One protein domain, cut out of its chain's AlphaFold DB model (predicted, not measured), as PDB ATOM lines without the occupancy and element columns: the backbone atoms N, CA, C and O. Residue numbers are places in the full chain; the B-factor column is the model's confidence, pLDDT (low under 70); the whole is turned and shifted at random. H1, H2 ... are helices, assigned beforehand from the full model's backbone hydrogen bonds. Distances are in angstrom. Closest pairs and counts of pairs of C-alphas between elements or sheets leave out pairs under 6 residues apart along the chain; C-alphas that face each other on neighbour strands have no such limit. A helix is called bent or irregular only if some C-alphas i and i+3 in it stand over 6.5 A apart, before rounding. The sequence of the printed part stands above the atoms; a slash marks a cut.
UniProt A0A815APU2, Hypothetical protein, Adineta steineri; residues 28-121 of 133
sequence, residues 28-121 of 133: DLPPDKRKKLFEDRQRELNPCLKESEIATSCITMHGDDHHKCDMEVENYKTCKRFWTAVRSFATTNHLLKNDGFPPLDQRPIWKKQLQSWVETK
ATOM      1  N   ASP A  28       1.014  54.297  -5.613       85.88
ATOM      2  CA  ASP A  28      -0.037  54.423  -4.590       85.88
ATOM      3  C   ASP A  28      -1.205  53.452  -4.830       85.88
ATOM      4  O   ASP A  28      -2.047  53.238  -3.961       85.88
ATOM      5  N   LEU A  29      -1.261  52.836  -6.014       82.06
ATOM      6  CA  LEU A  29      -2.236  51.801  -6.326       82.06
ATOM      7  C   LEU A  29      -1.984  50.532  -5.491       82.06
ATOM      8  O   LEU A  29      -0.833  50.083  -5.384       82.06
ATOM      9  N   PRO A  30      -3.061  49.877  -5.023       87.81
ATOM     10  CA  PRO A  30      -3.005  48.514  -4.514       87.81
ATOM     11  C   PRO A  30      -2.265  47.564  -5.478       87.81
ATOM     12  O   PRO A  30      -2.382  47.721  -6.702       87.81
ATOM     13  N   PRO A  31      -1.487  46.584  -4.975       86.25
ATOM     14  CA  PRO A  31      -0.689  45.687  -5.814       86.25
ATOM     15  C   PRO A  31      -1.491  44.961  -6.903       86.25
ATOM     16  O   PRO A  31      -1.007  44.825  -8.026       86.25
ATOM     17  N   ASP A  32      -2.718  44.544  -6.596       87.75
ATOM     18  CA  ASP A  32      -3.670  43.912  -7.513       87.75
ATOM     19  C   ASP A  32      -4.080  44.860  -8.649       87.75
ATOM     20  O   ASP A  32      -4.003  44.490  -9.823       87.75
ATOM     21  N   LYS A  33      -4.406  46.121  -8.334       86.94
ATOM     22  CA  LYS A  33      -4.747  47.131  -9.343       86.94
ATOM     23  C   LYS A  33      -3.543  47.478 -10.216       86.94
ATOM     24  O   LYS A  33      -3.690  47.581 -11.432       86.94
ATOM     25  N   ARG A  34      -2.342  47.600  -9.633       87.31
ATOM     26  CA  ARG A  34      -1.092  47.811 -10.395       87.31
ATOM     27  C   ARG A  34      -0.842  46.681 -11.379       87.31
ATOM     28  O   ARG A  34      -0.576  46.951 -12.551       87.31
ATOM     29  N   LYS A  35      -0.946  45.436 -10.904       86.31
ATOM     30  CA  LYS A  35      -0.767  44.234 -11.718       86.31
ATOM     31  C   LYS A  35      -1.768  44.210 -12.870       86.31
ATOM     32  O   LYS A  35      -1.351  44.094 -14.016       86.31
ATOM     33  N   LYS A  36      -3.054  44.433 -12.589       87.06
ATOM     34  CA  LYS A  36      -4.107  44.490 -13.613       87.06
ATOM     35  C   LYS A  36      -3.826  45.557 -14.676       87.06
ATOM     36  O   LYS A  36      -3.845  45.247 -15.859       87.06
ATOM     37  N   LEU A  37      -3.475  46.779 -14.267       85.31
ATOM     38  CA  LEU A  37      -3.105  47.871 -15.182       85.31
ATOM     39  C   LEU A  37      -1.889  47.533 -16.054       85.31
ATOM     40  O   LEU A  37      -1.836  47.912 -17.224       85.31
ATOM     41  N   PHE A  38      -0.896  46.848 -15.488       87.12
ATOM     42  CA  PHE A  38       0.259  46.384 -16.248       87.12
ATOM     43  C   PHE A  38      -0.156  45.344 -17.292       87.12
ATOM     44  O   PHE A  38       0.193  45.486 -18.461       87.12
ATOM     45  N   GLU A  39      -0.942  44.344 -16.897       84.62
ATOM     46  CA  GLU A  39      -1.450  43.310 -17.799       84.62
ATOM     47  C   GLU A  39      -2.342  43.886 -18.907       84.62
ATOM     48  O   GLU A  39      -2.188  43.511 -20.068       84.62
ATOM     49  N   ASP A  40      -3.239  44.820 -18.576       83.94
ATOM     50  CA  ASP A  40      -4.072  45.534 -19.550       83.94
ATOM     51  C   ASP A  40      -3.201  46.252 -20.581       83.94
ATOM     52  O   ASP A  40      -3.399  46.077 -21.782       83.94
ATOM     53  N   ARG A  41      -2.155  46.958 -20.137       85.69
ATOM     54  CA  ARG A  41      -1.205  47.620 -21.039       85.69
ATOM     55  C   ARG A  41      -0.455  46.626 -21.926       85.69
ATOM     56  O   ARG A  41      -0.267  46.888 -23.113       85.69
ATOM     57  N   GLN A  42      -0.023  45.485 -21.388       87.00
ATOM     58  CA  GLN A  42       0.625  44.448 -22.200       87.00
ATOM     59  C   GLN A  42      -0.334  43.894 -23.255       87.00
ATOM     60  O   GLN A  42       0.056  43.727 -24.411       87.00
ATOM     61  N   ARG A  43      -1.605  43.678 -22.893       85.44
ATOM     62  CA  ARG A  43      -2.643  43.278 -23.846       85.44
ATOM     63  C   ARG A  43      -2.859  44.352 -24.902       85.44
ATOM     64  O   ARG A  43      -2.928  44.017 -26.077       85.44
ATOM     65  N   GLU A  44      -2.931  45.625 -24.535       85.81
ATOM     66  CA  GLU A  44      -3.083  46.734 -25.485       85.81
ATOM     67  C   GLU A  44      -1.926  46.801 -26.489       85.81
ATOM     68  O   GLU A  44      -2.164  46.932 -27.690       85.81
ATOM     69  N   LEU A  45      -0.686  46.634 -26.028       86.69
ATOM     70  CA  LEU A  45       0.504  46.702 -26.878       86.69
ATOM     71  C   LEU A  45       0.712  45.445 -27.730       86.69
ATOM     72  O   LEU A  45       1.189  45.545 -28.859       86.69
ATOM     73  N   ASN A  46       0.353  44.269 -27.211       90.06
ATOM     74  CA  ASN A  46       0.544  42.990 -27.882       90.06
ATOM     75  C   ASN A  46      -0.785  42.219 -27.992       90.06
ATOM     76  O   ASN A  46      -1.184  41.516 -27.060       90.06
ATOM     77  N   PRO A  47      -1.466  42.271 -29.150       93.44
ATOM     78  CA  PRO A  47      -2.708  41.530 -29.352       93.44
ATOM     79  C   PRO A  47      -2.529  40.005 -29.425       93.44
ATOM     80  O   PRO A  47      -3.534  39.294 -29.430       93.44
ATOM     81  N   CYS A  48      -1.280  39.526 -29.450       95.75
ATOM     82  CA  CYS A  48      -0.885  38.118 -29.493       95.75
ATOM     83  C   CYS A  48      -0.155  37.665 -28.219       95.75
ATOM     84  O   CYS A  48       0.671  36.750 -28.271       95.75
ATOM     85  N   LEU A  49      -0.375  38.353 -27.090       93.50
ATOM     86  CA  LEU A  49       0.319  38.063 -25.832       93.50
ATOM     87  C   LEU A  49       0.110  36.604 -25.400       93.50
ATOM     88  O   LEU A  49       1.078  35.896 -25.142       93.50
ATOM     89  N   LYS A  50      -1.136  36.126 -25.434       92.94
ATOM     90  CA  LYS A  50      -1.487  34.760 -25.032       92.94
ATOM     91  C   LYS A  50      -0.818  33.708 -25.919       92.94
ATOM     92  O   LYS A  50      -0.281  32.725 -25.426       92.94
ATOM     93  N   GLU A  51      -0.826  33.915 -27.230       94.94
ATOM     94  CA  GLU A  51      -0.192  33.015 -28.192       94.94
ATOM     95  C   GLU A  51       1.334  32.993 -28.001       94.94
ATOM     96  O   GLU A  51       1.949  31.936 -28.114       94.94
ATOM     97  N   SER A  52       1.941  34.133 -27.639       94.25
ATOM     98  CA  SER A  52       3.371  34.193 -27.307       94.25
ATOM     99  C   SER A  52       3.719  33.451 -26.016       94.25
ATOM    100  O   SER A  52       4.739  32.766 -25.968       94.25
ATOM    101  N   GLU A  53       2.863  33.535 -24.994       94.50
ATOM    102  CA  GLU A  53       3.028  32.804 -23.734       94.50
ATOM    103  C   GLU A  53       2.937  31.294 -23.967       94.50
ATOM    104  O   GLU A  53       3.788  30.552 -23.487       94.50
ATOM    105  N   ILE A  54       1.964  30.844 -24.767       94.81
ATOM    106  CA  ILE A  54       1.796  29.426 -25.119       94.81
ATOM    107  C   ILE A  54       3.025  28.903 -25.874       94.81
ATOM    108  O   ILE A  54       3.588  27.878 -25.488       94.81
ATOM    109  N   ALA A  55       3.482  29.619 -26.907       93.44
ATOM    110  CA  ALA A  55       4.659  29.217 -27.675       93.44
ATOM    111  C   ALA A  55       5.922  29.159 -26.798       93.44
ATOM    112  O   ALA A  55       6.670  28.185 -26.847       93.44
ATOM    113  N   THR A  56       6.128  30.164 -25.942       92.69
ATOM    114  CA  THR A  56       7.275  30.213 -25.020       92.69
ATOM    115  C   THR A  56       7.210  29.094 -23.980       92.69
ATOM    116  O   THR A  56       8.223  28.458 -23.684       92.69
ATOM    117  N   SER A  57       6.017  28.815 -23.449       93.94
ATOM    118  CA  SER A  57       5.783  27.730 -22.496       93.94
ATOM    119  C   SER A  57       6.124  26.377 -23.114       93.94
ATOM    120  O   SER A  57       6.815  25.582 -22.484       93.94
ATOM    121  N   CYS A  58       5.700  26.131 -24.356       94.50
ATOM    122  CA  CYS A  58       6.018  24.895 -25.069       94.50
ATOM    123  C   CYS A  58       7.536  24.713 -25.245       94.50
ATOM    124  O   CYS A  58       8.080  23.672 -24.880       94.50
ATOM    125  N   ILE A  59       8.232  25.751 -25.724       90.75
ATOM    126  CA  ILE A  59       9.692  25.727 -25.928       90.75
ATOM    127  C   ILE A  59      10.419  25.422 -24.611       90.75
ATOM    128  O   ILE A  59      11.276  24.540 -24.559       90.75
ATOM    129  N   THR A  60      10.012  26.091 -23.527       91.44
ATOM    130  CA  THR A  60      10.580  25.888 -22.185       91.44
ATOM    131  C   THR A  60      10.366  24.455 -21.687       91.44
ATOM    132  O   THR A  60      11.267  23.867 -21.094       91.44
ATOM    133  N   MET A  61       9.193  23.867 -21.941       92.38
ATOM    134  CA  MET A  61       8.880  22.497 -21.520       92.38
ATOM    135  C   MET A  61       9.675  21.435 -22.288       92.38
ATOM    136  O   MET A  61       9.969  20.377 -21.733       92.38
ATOM    137  N   HIS A  62      10.012  21.697 -23.550       90.06
ATOM    138  CA  HIS A  62      10.667  20.726 -24.427       90.06
ATOM    139  C   HIS A  62      12.170  20.956 -24.618       90.06
ATOM    140  O   HIS A  62      12.787  20.236 -25.400       90.06
ATOM    141  N   GLY A  63      12.769  21.897 -23.879       82.38
ATOM    142  CA  GLY A  63      14.214  22.134 -23.889       82.38
ATOM    143  C   GLY A  63      14.735  22.595 -25.251       82.38
ATOM    144  O   GLY A  63      15.714  22.040 -25.738       82.38
ATOM    145  N   ASP A  64      14.053  23.566 -25.865       72.50
ATOM    146  CA  ASP A  64      14.374  24.144 -27.184       72.50
ATOM    147  C   ASP A  64      14.213  23.198 -28.389       72.50
ATOM    148  O   ASP A  64      14.645  23.507 -29.501       72.50
ATOM    149  N   ASP A  65      13.511  22.072 -28.227       81.38
ATOM    150  CA  ASP A  65      13.068  21.252 -29.360       81.38
ATOM    151  C   ASP A  65      11.909  21.941 -30.106       81.38
ATOM    152  O   ASP A  65      10.727  21.647 -29.906       81.38
ATOM    153  N   HIS A  66      12.268  22.913 -30.949       74.75
ATOM    154  CA  HIS A  66      11.340  23.797 -31.655       74.75
ATOM    155  C   HIS A  66      10.290  23.049 -32.481       74.75
ATOM    156  O   HIS A  66       9.153  23.509 -32.562       74.75
ATOM    157  N   HIS A  67      10.639  21.882 -33.029       87.19
ATOM    158  CA  HIS A  67       9.746  21.091 -33.877       87.19
ATOM    159  C   HIS A  67       8.514  20.575 -33.132       87.19
ATOM    160  O   HIS A  67       7.442  20.428 -33.717       87.19
ATOM    161  N   LYS A  68       8.627  20.338 -31.820       89.75
ATOM    162  CA  LYS A  68       7.482  19.923 -30.995       89.75
ATOM    163  C   LYS A  68       6.469  21.043 -30.773       89.75
ATOM    164  O   LYS A  68       5.338  20.752 -30.403       89.75
ATOM    165  N   CYS A  69       6.870  22.287 -31.019       94.50
ATOM    166  CA  CYS A  69       6.082  23.489 -30.773       94.50
ATOM    167  C   CYS A  69       5.682  24.212 -32.067       94.50
ATOM    168  O   CYS A  69       5.282  25.378 -32.027       94.50
ATOM    169  N   ASP A  70       5.822  23.556 -33.227       93.62
ATOM    170  CA  ASP A  70       5.567  24.169 -34.533       93.62
ATOM    171  C   ASP A  70       4.135  24.717 -34.629       93.62
ATOM    172  O   ASP A  70       3.923  25.807 -35.162       93.62
ATOM    173  N   MET A  71       3.148  24.028 -34.047       94.50
ATOM    174  CA  MET A  71       1.749  24.475 -34.062       94.50
ATOM    175  C   MET A  71       1.542  25.756 -33.247       94.50
ATOM    176  O   MET A  71       0.904  26.701 -33.717       94.50
ATOM    177  N   GLU A  72       2.096  25.824 -32.040       94.62
ATOM    178  CA  GLU A  72       2.007  26.978 -31.146       94.62
ATOM    179  C   GLU A  72       2.735  28.185 -31.748       94.62
ATOM    180  O   GLU A  72       2.229  29.314 -31.726       94.62
ATOM    181  N   VAL A  73       3.902  27.941 -32.345       93.94
ATOM    182  CA  VAL A  73       4.705  28.959 -33.024       93.94
ATOM    183  C   VAL A  73       3.994  29.476 -34.278       93.94
ATOM    184  O   VAL A  73       3.947  30.692 -34.495       93.94
ATOM    185  N   GLU A  74       3.406  28.603 -35.096       95.69
ATOM    186  CA  GLU A  74       2.627  29.016 -36.268       95.69
ATOM    187  C   GLU A  74       1.346  29.759 -35.877       95.69
ATOM    188  O   GLU A  74       0.986  30.741 -36.536       95.69
ATOM    189  N   ASN A  75       0.704  29.391 -34.767       95.69
ATOM    190  CA  ASN A  75      -0.420  30.150 -34.223       95.69
ATOM    191  C   ASN A  75       0.013  31.576 -33.833       95.69
ATOM    192  O   ASN A  75      -0.598  32.560 -34.260       95.69
ATOM    193  N   TYR A  76       1.133  31.716 -33.117       96.06
ATOM    194  CA  TYR A  76       1.686  33.028 -32.767       96.06
ATOM    195  C   TYR A  76       2.042  33.868 -34.005       96.06
ATOM    196  O   TYR A  76       1.679  35.048 -34.098       96.06
ATOM    197  N   LYS A  77       2.699  33.267 -35.005       95.88
ATOM    198  CA  LYS A  77       3.020  33.936 -36.278       95.88
ATOM    199  C   LYS A  77       1.760  34.368 -37.023       95.88
ATOM    200  O   LYS A  77       1.709  35.488 -37.535       95.88
ATOM    201  N   THR A  78       0.746  33.510 -37.077       97.06
ATOM    202  CA  THR A  78      -0.535  33.797 -37.732       97.06
ATOM    203  C   THR A  78      -1.239  34.961 -37.053       97.06
ATOM    204  O   THR A  78      -1.619  35.915 -37.734       97.06
ATOM    205  N   CYS A  79      -1.307  34.946 -35.720       96.94
ATOM    206  CA  CYS A  79      -1.833  36.056 -34.936       96.94
ATOM    207  C   CYS A  79      -1.113  37.372 -35.280       96.94
ATOM    208  O   CYS A  79      -1.762  38.365 -35.620       96.94
ATOM    209  N   LYS A  80       0.229  37.385 -35.278       95.94
ATOM    210  CA  LYS A  80       1.013  38.590 -35.606       95.94
ATOM    211  C   LYS A  80       0.710  39.130 -36.998       95.94
ATOM    212  O   LYS A  80       0.533  40.339 -37.166       95.94
ATOM    213  N   ARG A  81       0.681  38.250 -38.002       96.94
ATOM    214  CA  ARG A  81       0.408  38.636 -39.393       96.94
ATOM    215  C   ARG A  81      -1.002  39.213 -39.531       96.94
ATOM    216  O   ARG A  81      -1.154  40.260 -40.154       96.94
ATOM    217  N   PHE A  82      -1.994  38.586 -38.899       97.69
ATOM    218  CA  PHE A  82      -3.370  39.078 -38.886       97.69
ATOM    219  C   PHE A  82      -3.460  40.482 -38.280       97.69
ATOM    220  O   PHE A  82      -3.946  41.403 -38.929       97.69
ATOM    221  N   TRP A  83      -2.926  40.691 -37.075       96.00
ATOM    222  CA  TRP A  83      -3.018  41.996 -36.411       96.00
ATOM    223  C   TRP A  83      -2.212  43.094 -37.097       96.00
ATOM    224  O   TRP A  83      -2.610  44.257 -37.056       96.00
ATOM    225  N   THR A  84      -1.114  42.741 -37.767       95.06
ATOM    226  CA  THR A  84      -0.371  43.680 -38.619       95.06
ATOM    227  C   THR A  84      -1.219  44.112 -39.816       95.06
ATOM    228  O   THR A  84      -1.283  45.303 -40.117       95.06
ATOM    229  N   ALA A  85      -1.924  43.171 -40.458       95.75
ATOM    230  CA  ALA A  85      -2.850  43.481 -41.542       95.75
ATOM    231  C   ALA A  85      -4.026  44.340 -41.055       95.75
ATOM    232  O   ALA A  85      -4.343  45.337 -41.695       95.75
ATOM    233  N   VAL A  86      -4.617  44.013 -39.899       95.44
ATOM    234  CA  VAL A  86      -5.700  44.801 -39.289       95.44
ATOM    235  C   VAL A  86      -5.245  46.218 -38.985       95.44
ATOM    236  O   VAL A  86      -5.933  47.156 -39.364       95.44
ATOM    237  N   ARG A  87      -4.084  46.390 -38.345       93.38
ATOM    238  CA  ARG A  87      -3.524  47.716 -38.069       93.38
ATOM    239  C   ARG A  87      -3.349  48.507 -39.361       93.38
ATOM    240  O   ARG A  87      -3.878  49.603 -39.465       93.38
ATOM    241  N   SER A  88      -2.665  47.939 -40.357       92.94
ATOM    242  CA  SER A  88      -2.440  48.625 -41.633       92.94
ATOM    243  C   SER A  88      -3.756  48.996 -42.317       92.94
ATOM    244  O   SER A  88      -3.909  50.125 -42.770       92.94
ATOM    245  N   PHE A  89      -4.713  48.071 -42.371       93.56
ATOM    246  CA  PHE A  89      -6.020  48.297 -42.977       93.56
ATOM    247  C   PHE A  89      -6.808  49.377 -42.229       93.56
ATOM    248  O   PHE A  89      -7.325  50.302 -42.849       93.56
ATOM    249  N   ALA A  90      -6.873  49.302 -40.902       91.44
ATOM    250  CA  ALA A  90      -7.615  50.247 -40.081       91.44
ATOM    251  C   ALA A  90      -6.990  51.653 -40.102       91.44
ATOM    252  O   ALA A  90      -7.731  52.633 -40.131       91.44
ATOM    253  N   THR A  91      -5.658  51.766 -40.160       89.56
ATOM    254  CA  THR A  91      -4.957  53.046 -40.351       89.56
ATOM    255  C   THR A  91      -5.279  53.657 -41.716       89.56
ATOM    256  O   THR A  91      -5.674  54.818 -41.775       89.56
ATOM    257  N   THR A  92      -5.195  52.883 -42.805       90.88
ATOM    258  CA  THR A  92      -5.524  53.368 -44.160       90.88
ATOM    259  C   THR A  92      -6.991  53.789 -44.294       90.88
ATOM    260  O   THR A  92      -7.300  54.694 -45.059       90.88
ATOM    261  N   ASN A  93      -7.894  53.158 -43.542       89.81
ATOM    262  CA  ASN A  93      -9.321  53.491 -43.527       89.81
ATOM    263  C   ASN A  93      -9.704  54.500 -42.425       89.81
ATOM    264  O   ASN A  93     -10.890  54.685 -42.165       89.81
ATOM    265  N   HIS A  94      -8.732  55.137 -41.760       87.94
ATOM    266  CA  HIS A  94      -8.958  56.145 -40.713       87.94
ATOM    267  C   HIS A  94      -9.870  55.679 -39.556       87.94
ATOM    268  O   HIS A  94     -10.605  56.464 -38.963       87.94
ATOM    269  N   LEU A  95      -9.814  54.388 -39.210       86.88
ATOM    270  CA  LEU A  95     -10.608  53.789 -38.126       86.88
ATOM    271  C   LEU A  95      -9.908  53.858 -36.760       86.88
ATOM    272  O   LEU A  95     -10.525  53.584 -35.732       86.88
ATOM    273  N   LEU A  96      -8.620  54.204 -36.737       82.44
ATOM    274  CA  LEU A  96      -7.807  54.326 -35.527       82.44
ATOM    275  C   LEU A  96      -7.364  55.777 -35.344       82.44
ATOM    276  O   LEU A  96      -6.918  56.411 -36.294       82.44
ATOM    277  N   LYS A  97      -7.427  56.286 -34.105       73.50
ATOM    278  CA  LYS A  97      -6.930  57.636 -33.774       73.50
ATOM    279  C   LYS A  97      -5.402  57.762 -33.880       73.50
ATOM    280  O   LYS A  97      -4.913  58.865 -34.064       73.50
ATOM    281  N   ASN A  98      -4.670  56.652 -33.755       71.12
ATOM    282  CA  ASN A  98      -3.203  56.591 -33.734       71.12
ATOM    283  C   ASN A  98      -2.698  55.373 -34.534       71.12
ATOM    284  O   ASN A  98      -3.477  54.478 -34.857       71.12
ATOM    285  N   ASP A  99      -1.378  55.254 -34.714       70.25
ATOM    286  CA  ASP A  99      -0.696  54.115 -35.369       70.25
ATOM    287  C   ASP A  99      -0.694  52.797 -34.555       70.25
ATOM    288  O   ASP A  99       0.161  51.927 -34.747       70.25
ATOM    289  N   GLY A 100      -1.620  52.654 -33.604       84.69
ATOM    290  CA  GLY A 100      -1.714  51.524 -32.684       84.69
ATOM    291  C   GLY A 100      -2.498  50.330 -33.234       84.69
ATOM    292  O   GLY A 100      -2.806  50.232 -34.417       84.69
ATOM    293  N   PHE A 101      -2.836  49.398 -32.346       89.81
ATOM    294  CA  PHE A 101      -3.809  48.338 -32.628       89.81
ATOM    295  C   PHE A 101      -5.227  48.796 -32.261       89.81
ATOM    296  O   PHE A 101      -5.370  49.725 -31.461       89.81
ATOM    297  N   PRO A 102      -6.282  48.124 -32.766       90.38
ATOM    298  CA  PRO A 102      -7.641  48.375 -32.306       90.38
ATOM    299  C   PRO A 102      -7.775  48.269 -30.773       90.38
ATOM    300  O   PRO A 102      -7.125  47.396 -30.168       90.38
ATOM    301  N   PRO A 103      -8.614  49.116 -30.145       88.56
ATOM    302  CA  PRO A 103      -8.915  49.054 -28.716       88.56
ATOM    303  C   PRO A 103      -9.447  47.679 -28.287       88.56
ATOM    304  O   PRO A 103     -10.012  46.948 -29.102       88.56
ATOM    305  N   LEU A 104      -9.233  47.301 -27.020       87.69
ATOM    306  CA  LEU A 104      -9.497  45.941 -26.519       87.69
ATOM    307  C   LEU A 104     -10.941  45.467 -26.746       87.69
ATOM    308  O   LEU A 104     -11.144  44.303 -27.086       87.69
ATOM    309  N   ASP A 105     -11.914  46.361 -26.609       87.31
ATOM    310  CA  ASP A 105     -13.347  46.129 -26.825       87.31
ATOM    311  C   ASP A 105     -13.701  45.852 -28.295       87.31
ATOM    312  O   ASP A 105     -14.608  45.073 -28.580       87.31
ATOM    313  N   GLN A 106     -12.946  46.413 -29.241       90.69
ATOM    314  CA  GLN A 106     -13.153  46.193 -30.675       90.69
ATOM    315  C   GLN A 106     -12.446  44.943 -31.205       90.69
ATOM    316  O   GLN A 106     -12.781  44.431 -32.277       90.69
ATOM    317  N   ARG A 107     -11.456  44.412 -30.481       91.69
ATOM    318  CA  ARG A 107     -10.673  43.261 -30.956       91.69
ATOM    319  C   ARG A 107     -11.494  42.004 -31.231       91.69
ATOM    320  O   ARG A 107     -11.196  41.354 -32.233       91.69
ATOM    321  N   PRO A 108     -12.497  41.631 -30.415       93.56
ATOM    322  CA  PRO A 108     -13.351  40.485 -30.710       93.56
ATOM    323  C   PRO A 108     -14.053  40.600 -32.067       93.56
ATOM    324  O   PRO A 108     -14.200  39.595 -32.752       93.56
ATOM    325  N   ILE A 109     -14.423  41.815 -32.482       93.88
ATOM    326  CA  ILE A 109     -15.087  42.076 -33.765       93.88
ATOM    327  C   ILE A 109     -14.125  41.776 -34.920       93.88
ATOM    328  O   ILE A 109     -14.452  40.980 -35.799       93.88
ATOM    329  N   TRP A 110     -12.902  42.319 -34.877       94.62
ATOM    330  CA  TRP A 110     -11.863  42.001 -35.865       94.62
ATOM    331  C   TRP A 110     -11.533  40.506 -35.885       94.62
ATOM    332  O   TRP A 110     -11.448  39.914 -36.958       94.62
ATOM    333  N   LYS A 111     -11.402  39.865 -34.714       94.69
ATOM    334  CA  LYS A 111     -11.065  38.433 -34.603       94.69
ATOM    335  C   LYS A 111     -12.053  37.514 -35.326       94.69
ATOM    336  O   LYS A 111     -11.622  36.463 -35.790       94.69
ATOM    337  N   LYS A 112     -13.325  37.899 -35.491       95.56
ATOM    338  CA  LYS A 112     -14.299  37.124 -36.290       95.56
ATOM    339  C   LYS A 112     -13.841  36.923 -37.741       95.56
ATOM    340  O   LYS A 112     -14.197  35.926 -38.357       95.56
ATOM    341  N   GLN A 113     -13.030  37.838 -38.273       95.31
ATOM    342  CA  GLN A 113     -12.485  37.758 -39.631       95.31
ATOM    343  C   GLN A 113     -11.198  36.930 -39.730       95.31
ATOM    344  O   GLN A 113     -10.702  36.727 -40.831       95.31
ATOM    345  N   LEU A 114     -10.618  36.461 -38.617       95.19
ATOM    346  CA  LEU A 114      -9.324  35.773 -38.640       95.19
ATOM    347  C   LEU A 114      -9.346  34.551 -39.565       95.19
ATOM    348  O   LEU A 114      -8.459  34.409 -40.401       95.19
ATOM    349  N   GLN A 115     -10.371  33.703 -39.442       93.88
ATOM    350  CA  GLN A 115     -10.504  32.475 -40.229       93.88
ATOM    351  C   GLN A 115     -10.545  32.780 -41.735       93.88
ATOM    352  O   GLN A 115      -9.716  32.285 -42.496       93.88
ATOM    353  N   SER A 116     -11.452  33.664 -42.159       95.31
ATOM    354  CA  SER A 116     -11.592  34.043 -43.568       95.31
ATOM    355  C   SER A 116     -10.363  34.787 -44.091       95.31
ATOM    356  O   SER A 116      -9.976  34.616 -45.247       95.31
ATOM    357  N   TRP A 117      -9.701  35.587 -43.254       96.69
ATOM    358  CA  TRP A 117      -8.467  36.279 -43.614       96.69
ATOM    359  C   TRP A 117      -7.291  35.315 -43.810       96.69
ATOM    360  O   TRP A 117      -6.455  35.539 -44.690       96.69
ATOM    361  N   VAL A 118      -7.202  34.233 -43.030       95.25
ATOM    362  CA  VAL A 118      -6.147  33.222 -43.206       95.25
ATOM    363  C   VAL A 118      -6.186  32.651 -44.624       95.25
ATOM    364  O   VAL A 118      -5.123  32.539 -45.238       95.25
ATOM    365  N   GLU A 119      -7.380  32.414 -45.162       95.62
ATOM    366  CA  GLU A 119      -7.608  31.855 -46.499       95.62
ATOM    367  C   GLU A 119      -7.522  32.911 -47.610       95.62
ATOM    368  O   GLU A 119      -6.837  32.722 -48.612       95.62
ATOM    369  N   THR A 120      -8.199  34.048 -47.436       96.06
ATOM    370  CA  THR A 120      -8.417  35.024 -48.520       96.06
ATOM    371  C   THR A 120      -7.443  36.197 -48.513       96.06
ATOM    372  O   THR A 120      -7.334  36.905 -49.514       96.06
ATOM    373  N   LYS A 121      -6.772  36.447 -47.380       95.06
ATOM    374  CA  LYS A 121      -5.968  37.653 -47.104       95.06
ATOM    375  C   LYS A 121      -6.731  38.973 -47.255       95.06
ATOM    376  O   LYS A 121      -6.110  40.026 -47.379       95.06
TER     377      LYS A 121
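Overview. This is residues 28 to 121 of the 133 residues of the protein "Hypothetical protein" of Adineta steineri (UniProt A0A815APU2). A helical hairpin of H2 and the longer H3 forms the main body, with H1 as an arm about perpendicular to H2, its residues 31 to 36 sticking out free. From the far end of H3 a long link folds back to two short helices, H4 near H3 and H5 crossing it. The printed part has 94 residues with five named helices, H1 to H5 in order, and no named strand; the class is all helix. It is loose, with a radius of gyration of the C-alphas of 15.7 A, and flat, spanning 48 by 44 by 19 A.

Arrangement. H1, residues 31 to 45, and H2, residues 49 to 62, are close but not clearly touching, the closest C-alphas being those of Arg 43 and Leu 49, 6.3 A apart; their lines are about perpendicular at 82 degrees. H2 touches H3, residues 66 to 92, as a hairpin at a shallow tilt of 16 degrees, opposite ways; the closest C-alphas, of Ala 55 and Glu 72, are 4.9 A apart. H3 is close to but not clearly touching H4, residues 107 to 111: the closest C-alphas, of Val 86 and Trp 110, are 7.6 A apart. H5, residues 114 to 120, touches H3 at residues 78 to 82 alone, about perpendicular at 83 degrees; the closest C-alphas, of Phe 82 and Leu 114, are 6.8 A apart. H4 and H5 meet only through their link. H1 is apart from H3, H4 and H5. In H1, H2 and H4 every O i to N i+4 pair is within hydrogen-bond range; in H3 21 of 23 are, and in H5 2 of 3.

Along the chain. H1 begins at C-alpha 31 (-0.689, 45.687, -5.814) and is 21.1 A long; H2 is 20.2 A and H3 36.3 A. H3 is irregular, with C-alphas 68 and 71 7.9 A apart, and has a kink of 41 degrees near residue 73. H4 is 6.1 A long; H5, 9.9 A, ends at C-alpha 120 (-8.417, 35.024, -48.520).

Size, cuts and confidence. The farthest C-alphas, of Asp 28 and Thr 120, are 48.7 A apart. The printed part has no cut. The link from H3 to H4, residues 93 to 106, is long; the others are tight. Mean pLDDT of the printed part is 90.4, and no printed residue is under 70.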